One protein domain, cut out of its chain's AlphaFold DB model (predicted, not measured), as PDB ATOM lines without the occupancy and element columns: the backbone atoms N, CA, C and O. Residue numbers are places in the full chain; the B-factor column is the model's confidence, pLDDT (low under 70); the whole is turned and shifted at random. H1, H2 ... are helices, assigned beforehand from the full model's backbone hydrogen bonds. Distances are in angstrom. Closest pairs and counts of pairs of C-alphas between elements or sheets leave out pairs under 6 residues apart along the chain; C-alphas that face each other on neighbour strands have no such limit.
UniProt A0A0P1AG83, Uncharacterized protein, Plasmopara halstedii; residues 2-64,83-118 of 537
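What this domain is: This is residues 2 to 64 and 83 to 118 of the 537 residues of an uncharacterized protein of Plasmopara halstedii (UniProt A0A0P1AG83). Two helices, H1 and H4, lie side by side and run opposite ways, and a third long helix, H2, crosses over them, meeting H4 with its first half and H1 farther along. The short helix H3 packs on H1 and H2 where they cross, away from H4. The printed part has 99 residues with four named helices, in the order H1, H2, H3, H4, and no named strand; the class is all helix. The whole is compact, with a radius of gyration of the C-alphas of 13.2 A, and only just elongated, spanning 38 by 25 by 22 A.

How they stand to each other: The longest helix, H1, residues 5 to 28, touches H4, residues 98 to 114, at a shallow tilt of 23 degrees, opposite ways; the closest C-alphas, those of Val 14 and Ser 112, are 5.4 A apart. H2, residues 38 to 58, touches H4 with residues 40 to 48 alone, at a steep tilt of 66 degrees, the same way, and the closest C-alphas, those of Ala 44 and Ile 108, are 4.8 A apart. With residues 48 to 56 alone H2 touches residues 9 to 13 of H1, at a steep tilt of 60 degrees, opposite ways; the closest C-alphas are those of Ser 9 and Gln 56, at 6.0 A. H3, residues 85 to 91, touches H2 at a steep tilt of 46 degrees, opposite ways, with the C-alphas of Ser 54 and Pro 85 closest at 5.3 A. H3 also touches residues 13 to 20 of H1, the same way, at 38 degrees, a tilt only just steep; the closest C-alphas, those of Thr 16 and Arg 86, are 6.0 A apart. H3 and H4 are apart. H1 and H2 are the hub, touching three helices each, and the helix packing is mostly crossed, with one of five touching pairs at a shallow tilt. In H1, H3 and H4 every O i to N i+4 pair is within hydrogen-bond range; in H2 16 of 17 are.

Where its parts are: H1 begins at C-alpha 5, at (-48.501, 4.144, -36.569), and measures 35.1 A from first to last C-alpha. H2 measures 30.2 A and begins at C-alpha 38, at (-42.514, -8.373, -9.235). H3 measures 10.2 A. H4 measures 24.2 A and ends at C-alpha 114, at (-50.606, 0.919, -19.986).

The domain as a whole: The two C-alphas farthest apart are those of Gln 2 and Ser 97, at 41.2 A, while the first and last printed C-alphas, those of Gln 2 and Gly 118, are 13.0 A apart. Residues 65 to 82 are not printed; across this cut, in the link from H2 to H3, C-alphas 64 and 83 are 16.7 A apart. The links from H1 to H2, nine residues, and from H3 to H4, six residues, are short. The mean pLDDT of the printed part is 89.7, and residues 2 to 3, 35 and 64 of the model are under 70.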
ATOM      1  N   GLN A   2     -56.483  10.655 -38.033       53.59
ATOM      2  CA  GLN A   2     -55.359   9.723 -38.193       53.59
ATOM      3  C   GLN A   2     -54.599   9.638 -36.870       53.59
ATOM      4  O   GLN A   2     -54.106  10.658 -36.385       53.59
ATOM      5  N   ARG A   3     -54.532   8.447 -36.271       68.62
ATOM      6  CA  ARG A   3     -53.641   8.171 -35.136       68.62
ATOM      7  C   ARG A   3     -52.233   7.826 -35.635       68.62
ATOM      8  O   ARG A   3     -52.013   7.636 -36.830       68.62
ATOM      9  N   SER A   4     -51.253   7.806 -34.732       76.00
ATOM     10  CA  SER A   4     -49.878   7.427 -35.082       76.00
ATOM     11  C   SER A   4     -49.781   5.934 -35.413       76.00
ATOM     12  O   SER A   4     -50.508   5.121 -34.847       76.00
ATOM     13  N   THR A   5     -48.835   5.554 -36.274       77.56
ATOM     14  CA  THR A   5     -48.501   4.144 -36.569       77.56
ATOM     15  C   THR A   5     -48.252   3.344 -35.286       77.56
ATOM     16  O   THR A   5     -48.887   2.319 -35.046       77.56
ATOM     17  N   VAL A   6     -47.462   3.923 -34.375       84.06
ATOM     18  CA  VAL A   6     -47.183   3.405 -33.025       84.06
ATOM     19  C   VAL A   6     -48.457   3.027 -32.253       84.06
ATOM     20  O   VAL A   6     -48.463   2.010 -31.563       84.06
ATOM     21  N   PHE A   7     -49.550   3.791 -32.380       88.69
ATOM     22  CA  PHE A   7     -50.823   3.436 -31.748       88.69
ATOM     23  C   PHE A   7     -51.406   2.143 -32.336       88.69
ATOM     24  O   PHE A   7     -51.811   1.270 -31.572       88.69
ATOM     25  N   GLY A   8     -51.381   1.975 -33.662       90.69
ATOM     26  CA  GLY A   8     -51.782   0.734 -34.335       90.69
ATOM     27  C   GLY A   8     -50.970  -0.478 -33.865       90.69
ATOM     28  O   GLY A   8     -51.548  -1.502 -33.500       90.69
ATOM     29  N   SER A   9     -49.646  -0.329 -33.748       92.62
ATOM     30  CA  SER A   9     -48.771  -1.349 -33.151       92.62
ATOM     31  C   SER A   9     -49.144  -1.700 -31.699       92.62
ATOM     32  O   SER A   9     -49.221  -2.880 -31.341       92.62
ATOM     33  N   CYS A  10     -49.449  -0.716 -30.844       93.56
ATOM     34  CA  CYS A  10     -49.910  -0.996 -29.478       93.56
ATOM     35  C   CYS A  10     -51.293  -1.682 -29.452       93.56
ATOM     36  O   CYS A  10     -51.493  -2.614 -28.675       93.56
ATOM     37  N   VAL A  11     -52.227  -1.286 -30.323       94.69
ATOM     38  CA  VAL A  11     -53.563  -1.902 -30.450       94.69
ATOM     39  C   VAL A  11     -53.477  -3.360 -30.908       94.69
ATOM     40  O   VAL A  11     -54.114  -4.230 -30.316       94.69
ATOM     41  N   GLN A  12     -52.644  -3.663 -31.906       94.81
ATOM     42  CA  GLN A  12     -52.406  -5.037 -32.361       94.81
ATOM     43  C   GLN A  12     -51.680  -5.881 -31.300       94.81
ATOM     44  O   GLN A  12     -51.964  -7.074 -31.174       94.81
ATOM     45  N   SER A  13     -50.832  -5.269 -30.466       95.50
ATOM     46  CA  SER A  13     -50.239  -5.933 -29.293       95.50
ATOM     47  C   SER A  13     -51.306  -6.315 -28.252       95.50
ATOM     48  O   SER A  13     -51.379  -7.479 -27.857       95.50
ATOM     49  N   VAL A  14     -52.197  -5.382 -27.876       96.19
ATOM     50  CA  VAL A  14     -53.343  -5.645 -26.973       96.19
ATOM     51  C   VAL A  14     -54.244  -6.749 -27.539       96.19
ATOM     52  O   VAL A  14     -54.579  -7.698 -26.831       96.19
ATOM     53  N   GLY A  15     -54.601  -6.667 -28.825       96.38
ATOM     54  CA  GLY A  15     -55.444  -7.658 -29.497       96.38
ATOM     55  C   GLY A  15     -54.820  -9.056 -29.542       96.38
ATOM     56  O   GLY A  15     -55.513 -10.047 -29.301       96.38
ATOM     57  N   THR A  16     -53.512  -9.152 -29.798       96.44
ATOM     58  CA  THR A  16     -52.774 -10.426 -29.791       96.44
ATOM     59  C   THR A  16     -52.726 -11.024 -28.384       96.44
ATOM     60  O   THR A  16     -53.123 -12.177 -28.206       96.44
ATOM     61  N   ALA A  17     -52.335 -10.241 -27.371       96.88
ATOM     62  CA  ALA A  17     -52.295 -10.689 -25.977       96.88
ATOM     63  C   ALA A  17     -53.671 -11.183 -25.494       96.88
ATOM     64  O   ALA A  17     -53.776 -12.268 -24.921       96.88
ATOM     65  N   ALA A  18     -54.739 -10.444 -25.814       97.12
ATOM     66  CA  ALA A  18     -56.109 -10.836 -25.494       97.12
ATOM     67  C   ALA A  18     -56.542 -12.139 -26.192       97.12
ATOM     68  O   ALA A  18     -57.232 -12.955 -25.584       97.12
ATOM     69  N   SER A  19     -56.116 -12.369 -27.439       97.12
ATOM     70  CA  SER A  19     -56.461 -13.579 -28.208       97.12
ATOM     71  C   SER A  19     -55.735 -14.828 -27.699       97.12
ATOM     72  O   SER A  19     -56.323 -15.910 -27.660       97.12
ATOM     73  N   VAL A  20     -54.473 -14.694 -27.275       96.69
ATOM     74  CA  VAL A  20     -53.711 -15.795 -26.661       96.69
ATOM     75  C   VAL A  20     -54.265 -16.120 -25.268       96.69
ATOM     76  O   VAL A  20     -54.502 -17.290 -24.967       96.69
ATOM     77  N   LEU A  21     -54.571 -15.101 -24.453       96.25
ATOM     78  CA  LEU A  21     -55.196 -15.285 -23.139       96.25
ATOM     79  C   LEU A  21     -56.592 -15.921 -23.249       96.25
ATOM     80  O   LEU A  21     -56.879 -16.880 -22.533       96.25
ATOM     81  N   PHE A  22     -57.422 -15.470 -24.201       96.88
ATOM     82  CA  PHE A  22     -58.704 -16.110 -24.518       96.88
ATOM     83  C   PHE A  22     -58.507 -17.596 -24.838       96.88
ATOM     84  O   PHE A  22     -59.182 -18.439 -24.254       96.88
ATOM     85  N   ALA A  23     -57.564 -17.937 -25.723       95.81
ATOM     86  CA  ALA A  23     -57.336 -19.319 -26.140       95.81
ATOM     87  C   ALA A  23     -56.925 -20.245 -24.978       95.81
ATOM     88  O   ALA A  23     -57.354 -21.400 -24.950       95.81
ATOM     89  N   ILE A  24     -56.147 -19.751 -24.005       94.81
ATOM     90  CA  ILE A  24     -55.763 -20.540 -22.824       94.81
ATOM     91  C   ILE A  24     -56.941 -20.692 -21.855       94.81
ATOM     92  O   ILE A  24     -57.272 -21.830 -21.520       94.81
ATOM     93  N   ILE A  25     -57.640 -19.610 -21.483       94.56
ATOM     94  CA  ILE A  25     -58.825 -19.681 -20.596       94.56
ATOM     95  C   ILE A  25     -59.897 -20.610 -21.196       94.56
ATOM     96  O   ILE A  25     -60.468 -21.449 -20.503       94.56
ATOM     97  N   ASN A  26     -60.121 -20.525 -22.509       94.69
ATOM     98  CA  ASN A  26     -61.104 -21.328 -23.242       94.69
ATOM     99  C   ASN A  26     -60.736 -22.827 -23.320       94.69
ATOM    100  O   ASN A  26     -61.599 -23.679 -23.551       94.69
ATOM    101  N   ARG A  27     -59.450 -23.154 -23.128       92.62
ATOM    102  CA  ARG A  27     -58.919 -24.522 -23.068       92.62
ATOM    103  C   ARG A  27     -58.919 -25.085 -21.646       92.62
ATOM    104  O   ARG A  27     -59.232 -26.259 -21.483       92.62
ATOM    105  N   CYS A  28     -58.535 -24.296 -20.640       90.25
ATOM    106  CA  CYS A  28     -58.406 -24.771 -19.258       90.25
ATOM    107  C   CYS A  28     -59.685 -24.617 -18.419       90.25
ATOM    108  O   CYS A  28     -59.815 -25.298 -17.406       90.25
ATOM    109  N   GLY A  29     -60.619 -23.750 -18.823       89.19
ATOM    110  CA  GLY A  29     -61.852 -23.484 -18.079       89.19
ATOM    111  C   GLY A  29     -61.637 -22.758 -16.749       89.19
ATOM    112  O   GLY A  29     -62.475 -22.873 -15.862       89.19
ATOM    113  N   HIS A  30     -60.519 -22.042 -16.589       88.00
ATOM    114  CA  HIS A  30     -60.178 -21.318 -15.366       88.00
ATOM    115  C   HIS A  30     -59.505 -19.971 -15.667       88.00
ATOM    116  O   HIS A  30     -58.732 -19.846 -16.616       88.00
ATOM    117  N   PHE A  31     -59.762 -18.972 -14.824       88.12
ATOM    118  CA  PHE A  31     -59.006 -17.726 -14.762       88.12
ATOM    119  C   PHE A  31     -58.806 -17.332 -13.293       88.12
ATOM    120  O   PHE A  31     -59.694 -17.528 -12.465       88.12
ATOM    121  N   SER A  32     -57.653 -16.765 -12.954       81.56
ATOM    122  CA  SER A  32     -57.338 -16.301 -11.601       81.56
ATOM    123  C   SER A  32     -56.733 -14.909 -11.703       81.56
ATOM    124  O   SER A  32     -55.711 -14.744 -12.353       81.56
ATOM    125  N   ASP A  33     -57.348 -13.913 -11.066       74.75
ATOM    126  CA  ASP A  33     -56.797 -12.554 -11.005       74.75
ATOM    127  C   ASP A  33     -56.139 -12.352  -9.634       74.75
ATOM    128  O   ASP A  33     -56.697 -11.761  -8.705       74.75
ATOM    129  N   LYS A  34     -54.972 -12.982  -9.467       78.00
ATOM    130  CA  LYS A  34     -54.184 -12.935  -8.229       78.00
ATOM    131  C   LYS A  34     -53.342 -11.654  -8.165       78.00
ATOM    132  O   LYS A  34     -52.942 -11.131  -9.205       78.00
ATOM    133  N   PRO A  35     -53.002 -11.155  -6.959       69.12
ATOM    134  CA  PRO A  35     -51.977 -10.125  -6.819       69.12
ATOM    135  C   PRO A  35     -50.644 -10.659  -7.366       69.12
ATOM    136  O   PRO A  35     -50.175 -11.714  -6.942       69.12
ATOM    137  N   ARG A  36     -50.067  -9.952  -8.343       77.81
ATOM    138  CA  ARG A  36     -48.989 -10.466  -9.203       77.81
ATOM    139  C   ARG A  36     -47.612 -10.103  -8.659       77.81
ATOM    140  O   ARG A  36     -47.390  -8.980  -8.207       77.81
ATOM    141  N   ASP A  37     -46.669 -11.034  -8.761       83.25
ATOM    142  CA  ASP A  37     -45.305 -10.820  -8.282       83.25
ATOM    143  C   ASP A  37     -44.491  -9.857  -9.162       83.25
ATOM    144  O   ASP A  37     -44.682  -9.719 -10.377       83.25
ATOM    145  N   ASN A  38     -43.484  -9.232  -8.546       88.38
ATOM    146  CA  ASN A  38     -42.514  -8.373  -9.235       88.38
ATOM    147  C   ASN A  38     -41.706  -9.123 -10.316       88.38
ATOM    148  O   ASN A  38     -41.218  -8.506 -11.264       88.38
ATOM    149  N   THR A  39     -41.568 -10.447 -10.189       90.81
ATOM    150  CA  THR A  39     -40.943 -11.342 -11.179       90.81
ATOM    151  C   THR A  39     -41.784 -11.429 -12.451       90.81
ATOM    152  O   THR A  39     -41.294 -11.072 -13.522       90.81
ATOM    153  N   ILE A  40     -43.065 -11.789 -12.316       90.50
ATOM    154  CA  ILE A  40     -44.056 -11.843 -13.404       90.50
ATOM    155  C   ILE A  40     -44.164 -10.463 -14.068       90.50
ATOM    156  O   ILE A  40     -44.045 -10.342 -15.283       90.50
ATOM    157  N   THR A  41     -44.238  -9.397 -13.263       90.94
ATOM    158  CA  THR A  41     -44.253  -7.997 -13.728       90.94
ATOM    159  C   THR A  41     -43.025  -7.622 -14.567       90.94
ATOM    160  O   THR A  41     -43.123  -6.813 -15.493       90.94
ATOM    161  N   ARG A  42     -41.847  -8.184 -14.268       92.62
ATOM    162  CA  ARG A  42     -40.624  -7.968 -15.055       92.62
ATOM    163  C   ARG A  42     -40.622  -8.801 -16.337       92.62
ATOM    164  O   ARG A  42     -40.270  -8.269 -17.387       92.62
ATOM    165  N   GLN A  43     -41.022 -10.069 -16.262       93.56
ATOM    166  CA  GLN A  43     -41.089 -10.977 -17.410       93.56
ATOM    167  C   GLN A  43     -42.110 -10.488 -18.446       93.56
ATOM    168  O   GLN A  43     -41.773 -10.374 -19.622       93.56
ATOM    169  N   ALA A  44     -43.301 -10.077 -18.001       94.44
ATOM    170  CA  ALA A  44     -44.349  -9.504 -18.843       94.44
ATOM    171  C   ALA A  44     -43.867  -8.283 -19.638       94.44
ATOM    172  O   ALA A  44     -44.143  -8.172 -20.827       94.44
ATOM    173  N   LYS A  45     -43.093  -7.384 -19.014       95.00
ATOM    174  CA  LYS A  45     -42.533  -6.199 -19.691       95.00
ATOM    175  C   LYS A  45     -41.491  -6.557 -20.750       95.00
ATOM    176  O   LYS A  45     -41.440  -5.895 -21.780       95.00
ATOM    177  N   ILE A  46     -40.683  -7.593 -20.521       94.19
ATOM    178  CA  ILE A  46     -39.689  -8.069 -21.497       94.19
ATOM    179  C   ILE A  46     -40.393  -8.742 -22.686       94.19
ATOM    180  O   ILE A  46     -40.099  -8.416 -23.834       94.19
ATOM    181  N   LEU A  47     -41.372  -9.613 -22.423       94.88
ATOM    182  CA  LEU A  47     -42.159 -10.266 -23.471       94.88
ATOM    183  C   LEU A  47     -43.042  -9.277 -24.244       94.88
ATOM    184  O   LEU A  47     -43.174  -9.415 -25.454       94.88
ATOM    185  N   TYR A  48     -43.571  -8.237 -23.594       95.75
ATOM    186  CA  TYR A  48     -44.284  -7.150 -24.268       95.75
ATOM    187  C   TYR A  48     -43.396  -6.396 -25.273       95.75
ATOM    188  O   TYR A  48     -43.866  -6.060 -26.355       95.75
ATOM    189  N   ILE A  49     -42.113  -6.169 -24.966       94.12
ATOM    190  CA  ILE A  49     -41.174  -5.547 -25.917       94.12
ATOM    191  C   ILE A  49     -40.949  -6.463 -27.129       94.12
ATOM    192  O   ILE A  49     -41.007  -5.992 -28.261       94.12
ATOM    193  N   SER A  50     -40.766  -7.772 -26.911       93.44
ATOM    194  CA  SER A  50     -40.609  -8.751 -28.000       93.44
ATOM    195  C   SER A  50     -41.874  -8.884 -28.865       93.44
ATOM    196  O   SER A  50     -41.782  -8.926 -30.093       93.44
ATOM    197  N   LEU A  51     -43.055  -8.864 -28.239       94.94
ATOM    198  CA  LEU A  51     -44.354  -8.783 -28.908       94.94
ATOM    199  C   LEU A  51     -44.457  -7.515 -29.767       94.94
ATOM    200  O   LEU A  51     -44.793  -7.608 -30.942       94.94
ATOM    201  N   LEU A  52     -44.151  -6.344 -29.201       93.62
ATOM    202  CA  LEU A  52     -44.255  -5.062 -29.899       93.62
ATOM    203  C   LEU A  52     -43.275  -4.975 -31.079       93.62
ATOM    204  O   LEU A  52     -43.649  -4.483 -32.138       93.62
ATOM    205  N   GLU A  53     -42.057  -5.507 -30.933       92.19
ATOM    206  CA  GLU A  53     -41.085  -5.641 -32.025       92.19
ATOM    207  C   GLU A  53     -41.591  -6.582 -33.134       92.19
ATOM    208  O   GLU A  53     -41.473  -6.254 -34.315       92.19
ATOM    209  N   SER A  54     -42.196  -7.725 -32.787       92.50
ATOM    210  CA  SER A  54     -42.822  -8.638 -33.760       92.50
ATOM    211  C   SER A  54     -43.989  -7.965 -34.500       92.50
ATOM    212  O   SER A  54     -44.034  -8.003 -35.729       92.50
ATOM    213  N   VAL A  55     -44.869  -7.252 -33.785       92.88
ATOM    214  CA  VAL A  55     -45.978  -6.482 -34.377       92.88
ATOM    215  C   VAL A  55     -45.460  -5.384 -35.308       92.88
ATOM    216  O   VAL A  55     -45.944  -5.245 -36.429       92.88
ATOM    217  N   GLN A  56     -44.453  -4.619 -34.885       91.44
ATOM    218  CA  GLN A  56     -43.862  -3.566 -35.712       91.44
ATOM    219  C   GLN A  56     -43.199  -4.138 -36.971       91.44
ATOM    220  O   GLN A  56     -43.249  -3.500 -38.022       91.44
ATOM    221  N   LYS A  57     -42.623  -5.346 -36.910       90.19
ATOM    222  CA  LYS A  57     -42.100  -6.052 -38.091       90.19
ATOM    223  C   LYS A  57     -43.219  -6.521 -39.022       90.19
ATOM    224  O   LYS A  57     -43.132  -6.252 -40.215       90.19
ATOM    225  N   GLU A  58     -44.281  -7.137 -38.495       89.12
ATOM    226  CA  GLU A  58     -45.452  -7.571 -39.280       89.12
ATOM    227  C   GLU A  58     -46.112  -6.391 -40.020       89.12
ATOM    228  O   GLU A  58     -46.461  -6.503 -41.193       89.12
ATOM    229  N   ARG A  59     -46.224  -5.229 -39.362       87.62
ATOM    230  CA  ARG A  59     -46.803  -4.002 -39.940       87.62
ATOM    231  C   ARG A  59     -45.857  -3.237 -40.880       87.62
ATOM    232  O   ARG A  59     -46.275  -2.242 -41.465       87.62
ATOM    233  N   GLY A  60     -44.587  -3.637 -40.996       85.31
ATOM    234  CA  GLY A  60     -43.558  -2.868 -41.713       85.31
ATOM    235  C   GLY A  60     -43.180  -1.534 -41.046       85.31
ATOM    236  O   GLY A  60     -42.548  -0.684 -41.666       85.31
ATOM    237  N   GLU A  61     -43.561  -1.335 -39.781       86.25
ATOM    238  CA  GLU A  61     -43.284  -0.137 -38.976       86.25
ATOM    239  C   GLU A  61     -41.905  -0.185 -38.282       86.25
ATOM    240  O   GLU A  61     -41.434   0.828 -37.765       86.25
ATOM    241  N   TRP A  62     -41.243  -1.349 -38.256       80.88
ATOM    242  CA  TRP A  62     -39.966  -1.560 -37.565       80.88
ATOM    243  C   TRP A  62     -38.779  -0.878 -38.263       80.88
ATOM    244  O   TRP A  62     -38.144  -1.437 -39.155       80.88
ATOM    245  N   GLN A  63     -38.423   0.313 -37.782       70.38
ATOM    246  CA  GLN A  63     -37.246   1.088 -38.209       70.38
ATOM    247  C   GLN A  63     -35.958   0.716 -37.444       70.38
ATOM    248  O   GLN A  63     -35.056   1.541 -37.296       70.38
ATOM    249  N   GLY A  64     -35.877  -0.497 -36.886       64.88
ATOM    250  CA  GLY A  64     -34.705  -0.929 -36.124       64.88
ATOM    251  C   GLY A  64     -33.444  -1.022 -36.985       64.88
ATOM    252  O   GLY A  64     -33.514  -1.093 -38.211       64.88
ATOM    253  N   MET A  83     -41.970 -14.947 -37.365       80.81
ATOM    254  CA  MET A  83     -42.825 -15.525 -36.337       80.81
ATOM    255  C   MET A  83     -43.863 -14.473 -35.972       80.81
ATOM    256  O   MET A  83     -43.517 -13.364 -35.541       80.81
ATOM    257  N   THR A  84     -45.127 -14.816 -36.194       90.38
ATOM    258  CA  THR A  84     -46.236 -13.896 -35.976       90.38
ATOM    259  C   THR A  84     -46.267 -13.473 -34.505       90.38
ATOM    260  O   THR A  84     -45.853 -14.243 -33.629       90.38
ATOM    261  N   PRO A  85     -46.813 -12.292 -34.174       91.62
ATOM    262  CA  PRO A  85     -46.953 -11.841 -32.787       91.62
ATOM    263  C   PRO A  85     -47.626 -12.870 -31.870       91.62
ATOM    264  O   PRO A  85     -47.313 -12.965 -30.682       91.62
ATOM    265  N   ARG A  86     -48.535 -13.677 -32.438       92.38
ATOM    266  CA  ARG A  86     -49.170 -14.805 -31.758       92.38
ATOM    267  C   ARG A  86     -48.167 -15.908 -31.430       92.38
ATOM    268  O   ARG A  86     -48.112 -16.321 -30.279       92.38
ATOM    269  N   GLU A  87     -47.404 -16.374 -32.417       92.44
ATOM    270  CA  GLU A  87     -46.416 -17.451 -32.261       92.44
ATOM    271  C   GLU A  87     -45.288 -17.058 -31.305       92.44
ATOM    272  O   GLU A  87     -44.870 -17.879 -30.488       92.44
ATOM    273  N   VAL A  88     -44.845 -15.797 -31.349       92.06
ATOM    274  CA  VAL A  88     -43.882 -15.230 -30.390       92.06
ATOM    275  C   VAL A  88     -44.418 -15.322 -28.960       92.06
ATOM    276  O   VAL A  88     -43.698 -15.794 -28.080       92.06
ATOM    277  N   LEU A  89     -45.682 -14.953 -28.708       93.31
ATOM    278  CA  LEU A  89     -46.277 -15.129 -27.380       93.31
ATOM    279  C   LEU A  89     -46.472 -16.600 -27.003       93.31
ATOM    280  O   LEU A  89     -46.117 -16.964 -25.887       93.31
ATOM    281  N   THR A  90     -47.030 -17.443 -27.879       93.25
ATOM    282  CA  THR A  90     -47.355 -18.835 -27.516       93.25
ATOM    283  C   THR A  90     -46.107 -19.671 -27.260       93.25
ATOM    284  O   THR A  90     -46.088 -20.411 -26.285       93.25
ATOM    285  N   SER A  91     -45.052 -19.515 -28.066       92.88
ATOM    286  CA  SER A  91     -43.776 -20.209 -27.832       92.88
ATOM    287  C   SER A  91     -43.079 -19.720 -26.556       92.88
ATOM    288  O   SER A  91     -42.599 -20.535 -25.773       92.88
ATOM    289  N   SER A  92     -43.111 -18.412 -26.270       90.75
ATOM    290  CA  SER A  92     -42.502 -17.825 -25.060       90.75
ATOM    291  C   SER A  92     -43.150 -18.258 -23.734       90.75
ATOM    292  O   SER A  92     -42.622 -17.932 -22.669       90.75
ATOM    293  N   ILE A  93     -44.302 -18.937 -23.777       92.94
ATOM    294  CA  ILE A  93     -45.047 -19.382 -22.587       92.94
ATOM    295  C   ILE A  93     -45.324 -20.892 -22.559       92.94
ATOM    296  O   ILE A  93     -45.838 -21.380 -21.556       92.94
ATOM    297  N   GLU A  94     -45.005 -21.643 -23.619       92.12
ATOM    298  CA  GLU A  94     -45.371 -23.065 -23.744       92.12
ATOM    299  C   GLU A  94     -44.733 -23.947 -22.655       92.12
ATOM    300  O   GLU A  94     -45.367 -24.886 -22.177       92.12
ATOM    301  N   GLU A  95     -43.529 -23.594 -22.194       90.94
ATOM    302  CA  GLU A  95     -42.805 -24.288 -21.114       90.94
ATOM    303  C   GLU A  95     -43.334 -23.982 -19.693       90.94
ATOM    304  O   GLU A  95     -42.943 -24.645 -18.731       90.94
ATOM    305  N   LEU A  96     -44.198 -22.973 -19.531       90.94
ATOM    306  CA  LEU A  96     -44.727 -22.540 -18.231       90.94
ATOM    307  C   LEU A  96     -45.947 -23.372 -17.799       90.94
ATOM    308  O   LEU A  96     -46.678 -23.902 -18.635       90.94
ATOM    309  N   SER A  97     -46.234 -23.441 -16.490       92.50
ATOM    310  CA  SER A  97     -47.484 -24.069 -16.036       92.50
ATOM    311  C   SER A  97     -48.694 -23.222 -16.436       92.50
ATOM    312  O   SER A  97     -48.598 -22.000 -16.541       92.50
ATOM    313  N   THR A  98     -49.866 -23.840 -16.608       91.56
ATOM    314  CA  THR A  98     -51.094 -23.141 -17.034       91.56
ATOM    315  C   THR A  98     -51.453 -21.945 -16.145       91.56
ATOM    316  O   THR A  98     -52.023 -20.974 -16.631       91.56
ATOM    317  N   ASN A  99     -51.112 -21.982 -14.852       90.69
ATOM    318  CA  ASN A  99     -51.342 -20.854 -13.947       90.69
ATOM    319  C   ASN A  99     -50.365 -19.706 -14.232       90.69
ATOM    320  O   ASN A  99     -50.797 -18.570 -14.393       90.69
ATOM    321  N   ASP A 100     -49.074 -20.016 -14.378       91.19
ATOM    322  CA  ASP A 100     -48.043 -19.024 -14.699       91.19
ATOM    323  C   ASP A 100     -48.296 -18.396 -16.081       91.19
ATOM    324  O   ASP A 100     -48.118 -17.193 -16.252       91.19
ATOM    325  N   GLN A 101     -48.779 -19.183 -17.056       93.06
ATOM    326  CA  GLN A 101     -49.226 -18.700 -18.368       93.06
ATOM    327  C   GLN A 101     -50.344 -17.653 -18.239       93.06
ATOM    328  O   GLN A 101     -50.280 -16.607 -18.885       93.06
ATOM    329  N   LEU A 102     -51.361 -17.918 -17.408       93.12
ATOM    330  CA  LEU A 102     -52.486 -17.007 -17.181       93.12
ATOM    331  C   LEU A 102     -52.052 -15.729 -16.450       93.12
ATOM    332  O   LEU A 102     -52.355 -14.634 -16.926       93.12
ATOM    333  N   ASP A 103     -51.316 -15.852 -15.341       92.38
ATOM    334  CA  ASP A 103     -50.842 -14.710 -14.546       92.38
ATOM    335  C   ASP A 103     -49.898 -13.807 -15.376       92.38
ATOM    336  O   ASP A 103     -50.006 -12.576 -15.345       92.38
ATOM    337  N   LEU A 104     -49.016 -14.409 -16.187       93.88
ATOM    338  CA  LEU A 104     -48.092 -13.702 -17.079       93.88
ATOM    339  C   LEU A 104     -48.804 -13.013 -18.248       93.88
ATOM    340  O   LEU A 104     -48.513 -11.850 -18.526       93.88
ATOM    341  N   LEU A 105     -49.744 -13.683 -18.922       94.88
ATOM    342  CA  LEU A 105     -50.519 -13.073 -20.008       94.88
ATOM    343  C   LEU A 105     -51.454 -11.966 -19.514       94.88
ATOM    344  O   LEU A 105     -51.629 -10.971 -20.216       94.88
ATOM    345  N   SER A 106     -52.019 -12.108 -18.312       93.81
ATOM    346  CA  SER A 106     -52.831 -11.067 -17.673       93.81
ATOM    347  C   SER A 106     -52.005  -9.791 -17.442       93.81
ATOM    348  O   SER A 106     -52.435  -8.692 -17.797       93.81
ATOM    349  N   GLU A 107     -50.756  -9.921 -16.974       94.19
ATOM    350  CA  GLU A 107     -49.850  -8.772 -16.854       94.19
ATOM    351  C   GLU A 107     -49.313  -8.278 -18.208       94.19
ATOM    352  O   GLU A 107     -49.156  -7.073 -18.366       94.19
ATOM    353  N   ILE A 108     -49.088  -9.133 -19.217       95.50
ATOM    354  CA  ILE A 108     -48.748  -8.678 -20.584       95.50
ATOM    355  C   ILE A 108     -49.891  -7.835 -21.164       95.50
ATOM    356  O   ILE A 108     -49.634  -6.796 -21.775       95.50
ATOM    357  N   LEU A 109     -51.147  -8.234 -20.950       94.62
ATOM    358  CA  LEU A 109     -52.321  -7.480 -21.385       94.62
ATOM    359  C   LEU A 109     -52.433  -6.133 -20.650       94.62
ATOM    360  O   LEU A 109     -52.595  -5.101 -21.300       94.62
ATOM    361  N   ASP A 110     -52.260  -6.103 -19.325       91.50
ATOM    362  CA  ASP A 110     -52.280  -4.855 -18.547       91.50
ATOM    363  C   ASP A 110     -51.070  -3.942 -18.839       91.50
ATOM    364  O   ASP A 110     -51.207  -2.717 -18.870       91.50
ATOM    365  N   VAL A 111     -49.889  -4.498 -19.125       92.19
ATOM    366  CA  VAL A 111     -48.737  -3.744 -19.651       92.19
ATOM    367  C   VAL A 111     -49.049  -3.190 -21.043       92.19
ATOM    368  O   VAL A 111     -48.731  -2.032 -21.305       92.19
ATOM    369  N   SER A 112     -49.716  -3.955 -21.910       92.75
ATOM    370  CA  SER A 112     -50.122  -3.491 -23.243       92.75
ATOM    371  C   SER A 112     -51.114  -2.326 -23.148       92.75
ATOM    372  O   SER A 112     -50.909  -1.302 -23.797       92.75
ATOM    373  N   PHE A 113     -52.123  -2.417 -22.271       90.50
ATOM    374  CA  PHE A 113     -53.058  -1.321 -21.987       90.50
ATOM    375  C   PHE A 113     -52.356  -0.065 -21.451       90.50
ATOM    376  O   PHE A 113     -52.652   1.039 -21.904       90.50
ATOM    377  N   ARG A 114     -51.393  -0.209 -20.528       88.06
ATOM    378  CA  ARG A 114     -50.606   0.919 -19.986       88.06
ATOM    379  C   ARG A 114     -49.700   1.595 -21.028       88.06
ATOM    380  O   ARG A 114     -49.292   2.730 -20.802       88.06
ATOM    381  N   ASN A 115     -49.389   0.925 -22.140       89.19
ATOM    382  CA  ASN A 115     -48.602   1.466 -23.256       89.19
ATOM    383  C   ASN A 115     -49.467   1.923 -24.453       89.19
ATOM    384  O   ASN A 115     -48.923   2.342 -25.479       89.19
ATOM    385  N   LEU A 116     -50.801   1.905 -24.345       86.81
ATOM    386  CA  LEU A 116     -51.659   2.607 -25.302       86.81
ATOM    387  C   LEU A 116     -51.483   4.122 -25.141       86.81
ATOM    388  O   LEU A 116     -51.676   4.683 -24.061       86.81
ATOM    389  N   MET A 117     -51.175   4.809 -26.241       81.44
ATOM    390  CA  MET A 117     -51.026   6.271 -26.289       81.44
ATOM    391  C   MET A 117     -52.393   6.990 -26.357       81.44
ATOM    392  O   MET A 117     -52.608   7.859 -27.199       81.44
ATOM    393  N   GLY A 118     -53.335   6.586 -25.498       84.00
ATOM    394  CA  GLY A 118     -54.723   7.066 -25.443       84.00
ATOM    395  C   GLY A 118     -55.763   5.929 -25.441       84.00
ATOM    396  O   GLY A 118     -55.402   4.770 -25.642       84.00
TER     397      GLY A 118